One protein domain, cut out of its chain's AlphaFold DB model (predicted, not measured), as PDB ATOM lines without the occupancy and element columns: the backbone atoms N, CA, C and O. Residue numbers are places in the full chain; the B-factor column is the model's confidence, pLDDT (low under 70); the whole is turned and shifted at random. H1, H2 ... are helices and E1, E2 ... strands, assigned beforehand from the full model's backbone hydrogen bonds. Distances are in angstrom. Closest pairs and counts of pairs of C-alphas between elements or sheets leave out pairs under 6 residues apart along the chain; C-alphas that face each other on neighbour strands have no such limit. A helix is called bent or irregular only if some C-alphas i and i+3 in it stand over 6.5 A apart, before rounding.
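This is residues 5 to 99 of the 102 residues of the protein "GNAT family acetyltransferase" of Limosilactobacillus fermentum (UniProt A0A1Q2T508). A twisted sheet of four strands has one long helix, H1, crossing one face; beyond the sheet the chain turns and H2 folds back beside the later part of H1, making a helical hairpin. H3 then leads back toward the sheet and meets it with its last residues, while a long loop, residues 80 to 93, comes before the edge strand E4. The printed part has 95 residues, with three named helices and four named strands in the order E1, H1, H2, H3, E2, E3, E4; the sheet order is E1, E2, E3, E4, antiparallel throughout. The class is mixed, helices and strands. The whole is compact, with a radius of gyration of the C-alphas of 13.3 A and spans of 35 by 34 by 23 A.

The sheet holds E1, residues 5 to 7, 6.6 A long from C-alpha 5 at (24.792, -20.705, -32.714); E2, residues 61 to 67, 19.8 A; E3, residues 73 to 79, 20.1 A; and E4, residues 94 to 98, 13.0 A, ending at C-alpha 98 at (15.894, -17.234, -22.981). H1, residues 12 to 33, begins at C-alpha 12 at (16.776, -36.975, -28.209) and is 32.2 A long. It has a kink of 28 degrees near residue 27 and is irregular, with C-alphas 29 and 32 7.7 A apart. H2 is residues 36 to 46, 15.5 A, and H3 residues 49 to 57, 12.2 A.

E2, E3 and E4 form a meander, each strand the antiparallel neighbour of the one before. In the hairpin of E2 and E3, N 64 and O 76 are 2.8 A apart, within hydrogen-bond range. In the hairpin of E3 and E4, N 77 and O 96 are 2.9 A apart. Edge strand E1 pairs with E2 through N 6 and O 65, 2.8 A. The sheet is only just strongly twisted, its C-alphas lying up to 4.3 A off the best plane. H1 is on the sheet at a height of 9.1 A, and runs across the strands, at 88 degrees to E2 on the local plane. The closest C-alphas of H1 and E4 are those of Thr 25 and His 98, 5.8 A apart. H1, with residues 23 to 31 alone, only just touches H2, with 3 pairs of C-alphas within 8 A; the closest are those of Leu 23 and Leu 43, 6.8 A. Their tilt is shallow at 34 degrees, only just short of steep, and they run opposite ways. H1, with residues 15 to 19 alone, touches H3, about perpendicular at 74 degrees; the closest C-alphas are those of Met 15 and Thr 49, 7.6 A. H3 only grazes the sheet, with residues 55 to 57. H2 is not on the sheet. Every O i to N i+4 pair is within hydrogen-bond range in H2 and H3, and 16 of 18 in H1.

The C-alphas farthest apart are those of Asp 37 and Glu 69, 36.9 A. The printed part has no cut. The link from E3 to E4 is long, with 14 residues; the other links are tight. The mean pLDDT of the printed part is 83.2; it is under 70 at residues 71, 80 to 82, 84 and 89 to 99.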
ATOM      1  N   PRO A   5      26.143 -20.173 -32.645       87.25
ATOM      2  CA  PRO A   5      24.792 -20.705 -32.714       87.25
ATOM      3  C   PRO A   5      24.810 -22.117 -33.307       87.25
ATOM      4  O   PRO A   5      25.423 -22.359 -34.347       87.25
ATOM      5  N   GLU A   6      24.094 -23.031 -32.669       90.44
ATOM      6  CA  GLU A   6      23.831 -24.385 -33.152       90.44
ATOM      7  C   GLU A   6      22.326 -24.533 -33.378       90.44
ATOM      8  O   GLU A   6      21.545 -24.287 -32.460       90.44
ATOM      9  N   LEU A   7      21.908 -24.905 -34.593       91.50
ATOM     10  CA  LEU A   7      20.496 -25.175 -34.880       91.50
ATOM     11  C   LEU A   7      20.036 -26.380 -34.051       91.50
ATOM     12  O   LEU A   7      20.683 -27.427 -34.061       91.50
ATOM     13  N   VAL A   8      18.919 -26.224 -33.349       93.00
ATOM     14  CA  VAL A   8      18.322 -27.297 -32.553       93.00
ATOM     15  C   VAL A   8      17.591 -28.260 -33.478       93.00
ATOM     16  O   VAL A   8      16.841 -27.838 -34.357       93.00
ATOM     17  N   THR A   9      17.800 -29.560 -33.273       92.81
ATOM     18  CA  THR A   9      17.109 -30.618 -34.021       92.81
ATOM     19  C   THR A   9      16.246 -31.469 -33.094       92.81
ATOM     20  O   THR A   9      16.354 -31.371 -31.872       92.81
ATOM     21  N   THR A  10      15.401 -32.327 -33.666       94.44
ATOM     22  CA  THR A  10      14.529 -33.247 -32.919       94.44
ATOM     23  C   THR A  10      15.267 -34.476 -32.374       94.44
ATOM     24  O   THR A  10      14.633 -35.445 -31.958       94.44
ATOM     25  N   ASP A  11      16.605 -34.494 -32.386       95.50
ATOM     26  CA  ASP A  11      17.356 -35.586 -31.775       95.50
ATOM     27  C   ASP A  11      17.121 -35.641 -30.247       95.50
ATOM     28  O   ASP A  11      16.958 -34.598 -29.602       95.50
ATOM     29  N   PRO A  12      17.131 -36.837 -29.623       93.44
ATOM     30  CA  PRO A  12      16.776 -36.975 -28.209       93.44
ATOM     31  C   PRO A  12      17.639 -36.155 -27.239       93.44
ATOM     32  O   PRO A  12      17.155 -35.754 -26.178       93.44
ATOM     33  N   ALA A  13      18.915 -35.912 -27.564       91.38
ATOM     34  CA  ALA A  13      19.802 -35.147 -26.694       91.38
ATOM     35  C   ALA A  13      19.458 -33.653 -26.746       91.38
ATOM     36  O   ALA A  13      19.311 -33.026 -25.694       91.38
ATOM     37  N   SER A  14      19.254 -33.109 -27.948       91.56
ATOM     38  CA  SER A  14      18.800 -31.731 -28.144       91.56
ATOM     39  C   SER A  14      17.429 -31.493 -27.526       91.56
ATOM     40  O   SER A  14      17.260 -30.512 -26.806       91.56
ATOM     41  N   MET A  15      16.480 -32.412 -27.719       93.31
ATOM     42  CA  MET A  15      15.130 -32.298 -27.157       93.31
ATOM     43  C   MET A  15      15.142 -32.220 -25.632       93.31
ATOM     44  O   MET A  15      14.455 -31.384 -25.047       93.31
ATOM     45  N   LYS A  16      15.973 -33.040 -24.980       91.75
ATOM     46  CA  LYS A  16      16.124 -33.009 -23.522       91.75
ATOM     47  C   LYS A  16      16.655 -31.660 -23.032       91.75
ATOM     48  O   LYS A  16      16.114 -31.105 -22.078       91.75
ATOM     49  N   VAL A  17      17.696 -31.132 -23.679       90.25
ATOM     50  CA  VAL A  17      18.285 -29.830 -23.325       90.25
ATOM     51  C   VAL A  17      17.300 -28.695 -23.601       90.25
ATOM     52  O   VAL A  17      17.135 -27.811 -22.763       90.25
ATOM     53  N   LEU A  18      16.612 -28.741 -24.742       90.75
ATOM     54  CA  LEU A  18      15.625 -27.746 -25.145       90.75
ATOM     55  C   LEU A  18      14.496 -27.659 -24.119       90.75
ATOM     56  O   LEU A  18      14.179 -26.571 -23.647       90.75
ATOM     57  N   GLN A  19      13.912 -28.803 -23.760       91.25
ATOM     58  CA  GLN A  19      12.807 -28.861 -22.812       91.25
ATOM     59  C   GLN A  19      13.234 -28.341 -21.442       91.25
ATOM     60  O   GLN A  19      12.547 -27.499 -20.874       91.25
ATOM     61  N   GLN A  20      14.399 -28.765 -20.943       90.38
ATOM     62  CA  GLN A  20      14.920 -28.280 -19.668       90.38
ATOM     63  C   GLN A  20      15.118 -26.757 -19.667       90.38
ATOM     64  O   GLN A  20      14.568 -26.073 -18.805       90.38
ATOM     65  N   LEU A  21      15.852 -26.217 -20.647       89.31
ATOM     66  CA  LEU A  21      16.133 -24.781 -20.718       89.31
ATOM     67  C   LEU A  21      14.852 -23.963 -20.850       89.31
ATOM     68  O   LEU A  21      14.704 -22.939 -20.187       89.31
ATOM     69  N   ALA A  22      13.919 -24.400 -21.691       88.62
ATOM     70  CA  ALA A  22      12.705 -23.645 -21.937       88.62
ATOM     71  C   ALA A  22      11.768 -23.653 -20.711       88.62
ATOM     72  O   ALA A  22      11.198 -22.616 -20.385       88.62
ATOM     73  N   LEU A  23      11.690 -24.768 -19.970       89.69
ATOM     74  CA  LEU A  23      10.975 -24.841 -18.689       89.69
ATOM     75  C   LEU A  23      11.604 -23.923 -17.628       89.69
ATOM     76  O   LEU A  23      10.899 -23.133 -17.000       89.69
ATOM     77  N   GLU A  24      12.921 -24.024 -17.423       88.06
ATOM     78  CA  GLU A  24      13.648 -23.257 -16.401       88.06
ATOM     79  C   GLU A  24      13.537 -21.750 -16.646       88.06
ATOM     80  O   GLU A  24      13.243 -20.981 -15.731       88.06
ATOM     81  N   THR A  25      13.721 -21.326 -17.893       84.06
ATOM     82  CA  THR A  25      13.723 -19.906 -18.257       84.06
ATOM     83  C   THR A  25      12.328 -19.295 -18.302       84.06
ATOM     84  O   THR A  25      12.151 -18.157 -17.858       84.06
ATOM     85  N   PHE A  26      11.320 -20.042 -18.762       86.88
ATOM     86  CA  PHE A  26       9.934 -19.593 -18.690       86.88
ATOM     87  C   PHE A  26       9.496 -19.446 -17.235       86.88
ATOM     88  O   PHE A  26       9.023 -18.379 -16.840       86.88
ATOM     89  N   LYS A  27       9.735 -20.478 -16.412       86.38
ATOM     90  CA  LYS A  27       9.435 -20.420 -14.981       86.38
ATOM     91  C   LYS A  27      10.143 -19.228 -14.347       86.38
ATOM     92  O   LYS A  27       9.463 -18.392 -13.780       86.38
ATOM     93  N   ALA A  28      11.456 -19.070 -14.521       85.75
ATOM     94  CA  ALA A  28      12.204 -17.949 -13.945       85.75
ATOM     95  C   ALA A  28      11.655 -16.564 -14.346       85.75
ATOM     96  O   ALA A  28      11.687 -15.637 -13.540       85.75
ATOM     97  N   THR A  29      11.123 -16.423 -15.564       84.81
ATOM     98  CA  THR A  29      10.557 -15.157 -16.058       84.81
ATOM     99  C   THR A  29       9.208 -14.830 -15.414       84.81
ATOM    100  O   THR A  29       8.923 -13.666 -15.131       84.81
ATOM    101  N   PHE A  30       8.365 -15.840 -15.185       86.81
ATOM    102  CA  PHE A  30       6.962 -15.639 -14.815       86.81
ATOM    103  C   PHE A  30       6.610 -16.087 -13.385       86.81
ATOM    104  O   PHE A  30       5.521 -15.759 -12.918       86.81
ATOM    105  N   ASP A  31       7.513 -16.771 -12.666       87.44
ATOM    106  CA  ASP A  31       7.237 -17.383 -11.350       87.44
ATOM    107  C   ASP A  31       6.714 -16.371 -10.333       87.44
ATOM    108  O   ASP A  31       5.770 -16.644  -9.601       87.44
ATOM    109  N   ALA A  32       7.304 -15.173 -10.313       90.50
ATOM    110  CA  ALA A  32       6.975 -14.142  -9.331       90.50
ATOM    111  C   ALA A  32       5.523 -13.643  -9.431       90.50
ATOM    112  O   ALA A  32       5.001 -13.096  -8.464       90.50
ATOM    113  N   ASN A  33       4.885 -13.818 -10.592       91.12
ATOM    114  CA  ASN A  33       3.560 -13.277 -10.891       91.12
ATOM    115  C   ASN A  33       2.536 -14.357 -11.269       91.12
ATOM    116  O   ASN A  33       1.434 -14.009 -11.688       91.12
ATOM    117  N   THR A  34       2.883 -15.642 -11.145       88.88
ATOM    118  CA  THR A  34       2.017 -16.754 -11.560       88.88
ATOM    119  C   THR A  34       1.765 -17.687 -10.378       88.88
ATOM    120  O   THR A  34       2.730 -18.148  -9.763       88.88
ATOM    121  N   PRO A  35       0.502 -18.006 -10.047       95.81
ATOM    122  CA  PRO A  35       0.189 -19.037  -9.064       95.81
ATOM    123  C   PRO A  35       0.907 -20.367  -9.376       95.81
ATOM    124  O   PRO A  35       1.004 -20.753 -10.545       95.81
ATOM    125  N   PRO A  36       1.433 -21.092  -8.367       93.12
ATOM    126  CA  PRO A  36       2.231 -22.297  -8.612       93.12
ATOM    127  C   PRO A  36       1.501 -23.401  -9.389       93.12
ATOM    128  O   PRO A  36       2.121 -24.118 -10.174       93.12
ATOM    129  N   ASP A  37       0.198 -23.550  -9.166       95.50
ATOM    130  CA  ASP A  37      -0.675 -24.504  -9.844       95.50
ATOM    131  C   ASP A  37      -0.935 -24.114 -11.303       95.50
ATOM    132  O   ASP A  37      -0.833 -24.970 -12.182       95.50
ATOM    133  N   GLU A  38      -1.171 -22.828 -11.575       93.50
ATOM    134  CA  GLU A  38      -1.289 -22.304 -12.941       93.50
ATOM    135  C   GLU A  38       0.019 -22.480 -13.723       93.50
ATOM    136  O   GLU A  38       0.001 -22.964 -14.856       93.50
ATOM    137  N   MET A  39       1.165 -22.177 -13.103       92.31
ATOM    138  CA  MET A  39       2.483 -22.401 -13.706       92.31
ATOM    139  C   MET A  39       2.697 -23.886 -14.025       92.31
ATOM    140  O   MET A  39       3.079 -24.239 -15.139       92.31
ATOM    141  N   ALA A  40       2.417 -24.783 -13.075       92.81
ATOM    142  CA  ALA A  40       2.576 -26.219 -13.288       92.81
ATOM    143  C   ALA A  40       1.653 -26.757 -14.396       92.81
ATOM    144  O   ALA A  40       2.087 -27.581 -15.206       92.81
ATOM    145  N   ALA A  41       0.403 -26.286 -14.451       92.75
ATOM    146  CA  ALA A  41      -0.547 -26.652 -15.496       92.75
ATOM    147  C   ALA A  41      -0.069 -26.176 -16.874       92.75
ATOM    148  O   ALA A  41       0.012 -26.981 -17.800       92.75
ATOM    149  N   PHE A  42       0.344 -24.910 -16.979       90.38
ATOM    150  CA  PHE A  42       0.840 -24.325 -18.222       90.38
ATOM    151  C   PHE A  42       2.072 -25.066 -18.755       90.38
ATOM    152  O   PHE A  42       2.116 -25.447 -19.925       90.38
ATOM    153  N   LEU A  43       3.066 -25.325 -17.898       91.00
ATOM    154  CA  LEU A  43       4.278 -26.036 -18.305       91.00
ATOM    155  C   LEU A  43       3.967 -27.458 -18.796       91.00
ATOM    156  O   LEU A  43       4.538 -27.911 -19.786       91.00
ATOM    157  N   LYS A  44       3.031 -28.151 -18.138       92.19
ATOM    158  CA  LYS A  44       2.600 -29.497 -18.532       92.19
ATOM    159  C   LYS A  44       1.856 -29.513 -19.870       92.19
ATOM    160  O   LYS A  44       1.970 -30.491 -20.602       92.19
ATOM    161  N   GLU A  45       1.087 -28.472 -20.163       91.88
ATOM    162  CA  GLU A  45       0.280 -28.376 -21.381       91.88
ATOM    163  C   GLU A  45       1.116 -27.976 -22.605       91.88
ATOM    164  O   GLU A  45       0.995 -28.598 -23.657       91.88
ATOM    165  N   TYR A  46       2.005 -26.987 -22.464       89.44
ATOM    166  CA  TYR A  46       2.663 -26.341 -23.607       89.44
ATOM    167  C   TYR A  46       4.125 -26.743 -23.840       89.44
ATOM    168  O   TYR A  46       4.674 -26.438 -24.896       89.44
ATOM    169  N   TYR A  47       4.780 -27.429 -22.900       90.38
ATOM    170  CA  TYR A  47       6.159 -27.917 -23.067       90.38
ATOM    171  C   TYR A  47       6.217 -29.438 -23.206       90.38
ATOM    172  O   TYR A  47       7.143 -30.087 -22.720       90.38
ATOM    173  N   THR A  48       5.221 -30.032 -23.860       91.88
ATOM    174  CA  THR A  48       5.237 -31.458 -24.203       91.88
ATOM    175  C   THR A  48       6.259 -31.740 -25.304       91.88
ATOM    176  O   THR A  48       6.570 -30.873 -26.121       91.88
ATOM    177  N   THR A  49       6.766 -32.975 -25.360       92.75
ATOM    178  CA  THR A  49       7.667 -33.414 -26.437       92.75
ATOM    179  C   THR A  49       7.043 -33.175 -27.811       92.75
ATOM    180  O   THR A  49       7.679 -32.566 -28.661       92.75
ATOM    181  N   GLU A  50       5.774 -33.552 -27.987       92.94
ATOM    182  CA  GLU A  50       5.029 -33.368 -29.238       92.94
ATOM    183  C   GLU A  50       4.928 -31.892 -29.646       92.94
ATOM    184  O   GLU A  50       5.213 -31.548 -30.792       92.94
ATOM    185  N   SER A  51       4.598 -30.994 -28.709       90.19
ATOM    186  CA  SER A  51       4.525 -29.559 -29.005       90.19
ATOM    187  C   SER A  51       5.879 -28.987 -29.421       90.19
ATOM    188  O   SER A  51       5.933 -28.102 -30.274       90.19
ATOM    189  N   MET A  52       6.964 -29.445 -28.799       91.19
ATOM    190  CA  MET A  52       8.305 -28.941 -29.082       91.19
ATOM    191  C   MET A  52       8.846 -29.507 -30.399       91.19
ATOM    192  O   MET A  52       9.459 -28.772 -31.165       91.19
ATOM    193  N   GLU A  53       8.557 -30.771 -30.719       93.19
ATOM    194  CA  GLU A  53       8.863 -31.363 -32.026       93.19
ATOM    195  C   GLU A  53       8.099 -30.668 -33.158       93.19
ATOM    196  O   GLU A  53       8.689 -30.353 -34.195       93.19
ATOM    197  N   ALA A  54       6.812 -30.372 -32.955       90.31
ATOM    198  CA  ALA A  54       6.009 -29.626 -33.921       90.31
ATOM    199  C   ALA A  54       6.603 -28.237 -34.196       90.31
ATOM    200  O   ALA A  54       6.659 -27.799 -35.343       90.31
ATOM    201  N   GLU A  55       7.102 -27.561 -33.161       87.69
ATOM    202  CA  GLU A  55       7.745 -26.259 -33.318       87.69
ATOM    203  C   GLU A  55       9.122 -26.337 -33.993       87.69
ATOM    204  O   GLU A  55       9.445 -25.458 -34.786       87.69
ATOM    205  N   LEU A  56       9.930 -27.369 -33.735       90.62
ATOM    206  CA  LEU A  56      11.233 -27.542 -34.397       90.62
ATOM    207  C   LEU A  56      11.122 -27.968 -35.867       90.62
ATOM    208  O   LEU A  56      12.082 -27.823 -36.623       90.62
ATOM    209  N   THR A  57       9.986 -28.539 -36.257       91.44
ATOM    210  CA  THR A  57       9.739 -29.014 -37.625       91.44
ATOM    211  C   THR A  57       8.919 -28.038 -38.463       91.44
ATOM    212  O   THR A  57       8.782 -28.252 -39.671       91.44
ATOM    213  N   ASP A  58       8.414 -26.950 -37.873       87.94
ATOM    214  CA  ASP A  58       7.790 -25.867 -38.628       87.94
ATOM    215  C   ASP A  58       8.867 -25.143 -39.463       87.94
ATOM    216  O   ASP A  58       9.813 -24.578 -38.920       87.94
ATOM    217  N   PRO A  59       8.752 -25.115 -40.805       87.56
ATOM    218  CA  PRO A  59       9.737 -24.454 -41.661       87.56
ATOM    219  C   PRO A  59       9.797 -22.926 -41.477       87.56
ATOM    220  O   PRO A  59      10.654 -22.271 -42.071       87.56
ATOM    221  N   ASN A  60       8.874 -22.341 -40.710       85.19
ATOM    222  CA  ASN A  60       8.785 -20.904 -40.446       85.19
ATOM    223  C   ASN A  60       9.359 -20.498 -39.084       85.19
ATOM    224  O   ASN A  60       9.304 -19.316 -38.724       85.19
ATOM    225  N   THR A  61       9.873 -21.459 -38.325       84.44
ATOM    226  CA  THR A  61      10.548 -21.259 -37.048       84.44
ATOM    227  C   THR A  61      11.972 -21.789 -37.153       84.44
ATOM    228  O   THR A  61      12.284 -22.699 -37.920       84.44
ATOM    229  N   ALA A  62      12.873 -21.192 -36.387       89.25
ATOM    230  CA  ALA A  62      14.192 -21.756 -36.174       89.25
ATOM    231  C   ALA A  62      14.624 -21.487 -34.740       89.25
ATOM    232  O   ALA A  62      14.586 -20.344 -34.267       89.25
ATOM    233  N   THR A  63      15.055 -22.552 -34.077       90.38
ATOM    234  CA  THR A  63      15.512 -22.530 -32.691       90.38
ATOM    235  C   THR A  63      16.999 -22.833 -32.653       90.38
ATOM    236  O   THR A  63      17.466 -23.761 -33.310       90.38
ATOM    237  N   TYR A  64      17.750 -22.061 -31.874       90.81
ATOM    238  CA  TYR A  64      19.198 -22.172 -31.764       90.81
ATOM    239  C   TYR A  64      19.635 -22.284 -30.306       90.81
ATOM    240  O   TYR A  64      19.145 -21.556 -29.440       90.81
ATOM    241  N   PHE A  65      20.627 -23.139 -30.057       90.38
ATOM    242  CA  PHE A  65      21.427 -23.087 -28.843       90.38
ATOM    243  C   PHE A  65      22.631 -22.176 -29.045       90.38
ATOM    244  O   PHE A  65      23.351 -22.281 -30.035       90.38
ATOM    245  N   PHE A  66      22.893 -21.316 -28.068       86.19
ATOM    246  CA  PHE A  66      24.126 -20.547 -27.980       86.19
ATOM    247  C   PHE A  66      24.948 -21.108 -26.831       86.19
ATOM    248  O   PHE A  66      24.537 -21.024 -25.674       86.19
ATOM    249  N   LYS A  67      26.112 -21.674 -27.146       80.31
ATOM    250  CA  LYS A  67      27.029 -22.234 -26.149       80.31
ATOM    251  C   LYS A  67      28.223 -21.312 -25.957       80.31
ATOM    252  O   LYS A  67      28.782 -20.801 -26.930       80.31
ATOM    253  N   ASN A  68      28.613 -21.089 -24.705       76.81
ATOM    254  CA  ASN A  68      29.902 -20.473 -24.392       76.81
ATOM    255  C   ASN A  68      30.984 -21.552 -24.184       76.81
ATOM    256  O   ASN A  68      30.689 -22.736 -24.029       76.81
ATOM    257  N   GLU A  69      32.250 -21.133 -24.137       72.44
ATOM    258  CA  GLU A  69      33.400 -22.024 -23.888       72.44
ATOM    259  C   GLU A  69      33.353 -22.704 -22.502       72.44
ATOM    260  O   GLU A  69      34.030 -23.704 -22.285       72.44
ATOM    261  N   GLY A  70      32.536 -22.188 -21.576       71.25
ATOM    262  CA  GLY A  70      32.320 -22.734 -20.232       71.25
ATOM    263  C   GLY A  70      31.178 -23.752 -20.123       71.25
ATOM    264  O   GLY A  70      30.900 -24.216 -19.020       71.25
ATOM    265  N   GLY A  71      30.506 -24.098 -21.228       69.88
ATOM    266  CA  GLY A  71      29.429 -25.096 -21.260       69.88
ATOM    267  C   GLY A  71      28.028 -24.580 -20.908       69.88
ATOM    268  O   GLY A  71      27.079 -25.362 -20.925       69.88
ATOM    269  N   SER A  72      27.854 -23.285 -20.633       76.44
ATOM    270  CA  SER A  72      26.520 -22.695 -20.469       76.44
ATOM    271  C   SER A  72      25.804 -22.647 -21.817       76.44
ATOM    272  O   SER A  72      26.403 -22.252 -22.822       76.44
ATOM    273  N   SER A  73      24.524 -23.019 -21.823       77.75
ATOM    274  CA  SER A  73      23.672 -23.015 -23.014       77.75
ATOM    275  C   SER A  73      22.529 -22.018 -22.851       77.75
ATOM    276  O   SER A  73      21.881 -21.972 -21.808       77.75
ATOM    277  N   TRP A  74      22.283 -21.241 -23.898       80.38
ATOM    278  CA  TRP A  74      21.217 -20.246 -23.993       80.38
ATOM    279  C   TRP A  74      20.314 -20.584 -25.180       80.38
ATOM    280  O   TRP A  74      20.783 -21.192 -26.146       80.38
ATOM    281  N   LEU A  75      19.044 -20.183 -25.132       83.94
ATOM    282  CA  LEU A  75      18.085 -20.438 -26.209       83.94
ATOM    283  C   LEU A  75      17.799 -19.162 -27.002       83.94
ATOM    284  O   LEU A  75      17.592 -18.099 -26.413       83.94
ATOM    285  N   LEU A  76      17.700 -19.294 -28.322       81.44
ATOM    286  CA  LEU A  76      17.107 -18.290 -29.197       81.44
ATOM    287  C   LEU A  76      16.058 -18.931 -30.102       81.44
ATOM    288  O   LEU A  76      16.381 -19.845 -30.856       81.44
ATOM    289  N   GLU A  77      14.839 -18.411 -30.082       78.25
ATOM    290  CA  GLU A  77      13.789 -18.767 -31.036       78.25
ATOM    291  C   GLU A  77      13.553 -17.599 -32.001       78.25
ATOM    292  O   GLU A  77      13.440 -16.436 -31.598       78.25
ATOM    293  N   THR A  78      13.482 -17.919 -33.291       78.62
ATOM    294  CA  THR A  78      13.158 -16.992 -34.382       78.62
ATOM    295  C   THR A  78      11.950 -17.521 -35.145       78.62
ATOM    296  O   THR A  78      11.781 -18.733 -35.274       78.62
ATOM    297  N   PHE A  79      11.083 -16.629 -35.619       76.56
ATOM    298  CA  PHE A  79       9.815 -17.019 -36.234       76.56
ATOM    299  C   PHE A  79       9.296 -15.955 -37.212       76.56
ATOM    300  O   PHE A  79       9.570 -14.760 -37.063       76.56
ATOM    301  N   LEU A  80       8.505 -16.381 -38.202       67.25
ATOM    302  CA  LEU A  80       7.811 -15.468 -39.117       67.25
ATOM    303  C   LEU A  80       6.580 -14.808 -38.469       67.25
ATOM    304  O   LEU A  80       5.903 -15.382 -37.615       67.25
ATOM    305  N   GLU A  81       6.280 -13.580 -38.897       69.06
ATOM    306  CA  GLU A  81       5.197 -12.757 -38.343       69.06
ATOM    307  C   GLU A  81       3.804 -13.344 -38.610       69.06
ATOM    308  O   GLU A  81       3.546 -13.930 -39.663       69.06
ATOM    309  N   GLY A  82       2.882 -13.152 -37.661       63.28
ATOM    310  CA  GLY A  82       1.465 -13.484 -37.826       63.28
ATOM    311  C   GLY A  82       1.143 -14.968 -37.659       63.28
ATOM    312  O   GLY A  82      -0.031 -15.340 -37.678       63.28
ATOM    313  N   ARG A  83       2.155 -15.820 -37.454       71.25
ATOM    314  CA  ARG A  83       1.959 -17.232 -37.121       71.25
ATOM    315  C   ARG A  83       1.754 -17.409 -35.612       71.25
ATOM    316  O   ARG A  83       2.447 -16.756 -34.826       71.25
ATOM    317  N   PRO A  84       0.792 -18.248 -35.196       69.38
ATOM    318  CA  PRO A  84       0.605 -18.562 -33.789       69.38
ATOM    319  C   PRO A  84       1.812 -19.331 -33.234       69.38
ATOM    320  O   PRO A  84       2.428 -20.127 -33.938       69.38
ATOM    321  N   ASN A  85       2.154 -19.075 -31.974       72.00
ATOM    322  CA  ASN A  85       3.096 -19.886 -31.205       72.00
ATOM    323  C   ASN A  85       2.434 -21.187 -30.709       72.00
ATOM    324  O   ASN A  85       1.250 -21.427 -30.950       72.00
ATOM    325  N   ARG A  86       3.173 -21.985 -29.926       74.69
ATOM    326  CA  ARG A  86       2.637 -23.196 -29.279       74.69
ATOM    327  C   ARG A  86       1.421 -22.951 -28.373       74.69
ATOM    328  O   ARG A  86       0.643 -23.864 -28.144       74.69
ATOM    329  N   THR A  87       1.221 -21.717 -27.902       70.50
ATOM    330  CA  THR A  87       0.058 -21.313 -27.094       70.50
ATOM    331  C   THR A  87      -1.106 -20.776 -27.932       70.50
ATOM    332  O   THR A  87      -2.030 -20.179 -27.387       70.50
ATOM    333  N   GLY A  88      -1.051 -20.894 -29.263       70.44
ATOM    334  CA  GLY A  88      -2.072 -20.363 -30.168       70.44
ATOM    335  C   GLY A  88      -2.094 -18.832 -30.286       70.44
ATOM    336  O   GLY A  88      -2.964 -18.287 -30.966       70.44
ATOM    337  N   LEU A  89      -1.152 -18.120 -29.657       64.56
ATOM    338  CA  LEU A  89      -1.087 -16.661 -29.680       64.56
ATOM    339  C   LEU A  89      -0.283 -16.179 -30.893       64.56
ATOM    340  O   LEU A  89       0.829 -16.667 -31.119       64.56
ATOM    341  N   PRO A  90      -0.798 -15.209 -31.673       62.47
ATOM    342  CA  PRO A  90      -0.092 -14.686 -32.833       62.47
ATOM    343  C   PRO A  90       1.213 -14.020 -32.403       62.47
ATOM    344  O   PRO A  90       1.232 -13.157 -31.521       62.47
ATOM    345  N   ARG A  91       2.311 -14.392 -33.058       69.00
ATOM    346  CA  ARG A  91       3.609 -13.774 -32.812       69.00
ATOM    347  C   ARG A  91       3.783 -12.507 -33.655       69.00
ATOM    348  O   ARG A  91       3.501 -12.500 -34.855       69.00
ATOM    349  N   ARG A  92       4.288 -11.431 -33.043       58.94
ATOM    350  CA  ARG A  92       4.808 -10.250 -33.763       58.94
ATOM    351  C   ARG A  92       6.262 -10.503 -34.123       58.94
ATOM    352  O   ARG A  92       6.970 -10.956 -33.232       58.94
ATOM    353  N   HIS A  93       6.679 -10.213 -35.363       50.69
ATOM    354  CA  HIS A  93       8.043 -10.465 -35.854       50.69
ATOM    355  C   HIS A  93       9.082 -10.170 -34.769       50.69
ATOM    356  O   HIS A  93       9.108  -9.063 -34.225       50.69
ATOM    357  N   GLY A  94       9.880 -11.168 -34.397       58.44
ATOM    358  CA  GLY A  94      10.637 -11.061 -33.165       58.44
ATOM    359  C   GLY A  94      11.650 -12.165 -32.957       58.44
ATOM    360  O   GLY A  94      11.683 -13.183 -33.643       58.44
ATOM    361  N   ILE A  95      12.496 -11.899 -31.976       55.78
ATOM    362  CA  ILE A  95      13.500 -12.806 -31.459       55.78
ATOM    363  C   ILE A  95      13.146 -13.009 -29.994       55.78
ATOM    364  O   ILE A  95      12.995 -12.033 -29.255       55.78
ATOM    365  N   THR A  96      13.021 -14.260 -29.568       65.56
ATOM    366  CA  THR A  96      12.852 -14.588 -28.155       65.56
ATOM    367  C   THR A  96      14.130 -15.247 -27.663       65.56
ATOM    368  O   THR A  96      14.471 -16.349 -28.081       65.56
ATOM    369  N   ALA A  97      14.866 -14.545 -26.801       59.91
ATOM    370  CA  ALA A  97      16.035 -15.088 -26.122       59.91
ATOM    371  C   ALA A  97      15.628 -15.562 -24.729       59.91
ATOM    372  O   ALA A  97      14.920 -14.849 -24.011       59.91
ATOM    373  N   HIS A  98      16.080 -16.746 -24.337       66.69
ATOM    374  CA  HIS A  98      15.894 -17.234 -22.981       66.69
ATOM    375  C   HIS A  98      17.238 -17.428 -22.302       66.69
ATOM    376  O   HIS A  98      18.126 -18.120 -22.812       66.69
ATOM    377  N   LEU A  99      17.358 -16.781 -21.142       60.31
ATOM    378  CA  LEU A  99      18.571 -16.749 -20.360       60.31
ATOM    379  C   LEU A  99      18.376 -17.472 -19.019       60.31
ATOM    380  O   LEU A  99      17.542 -16.997 -18.249       60.31
TER     381      LEU A  99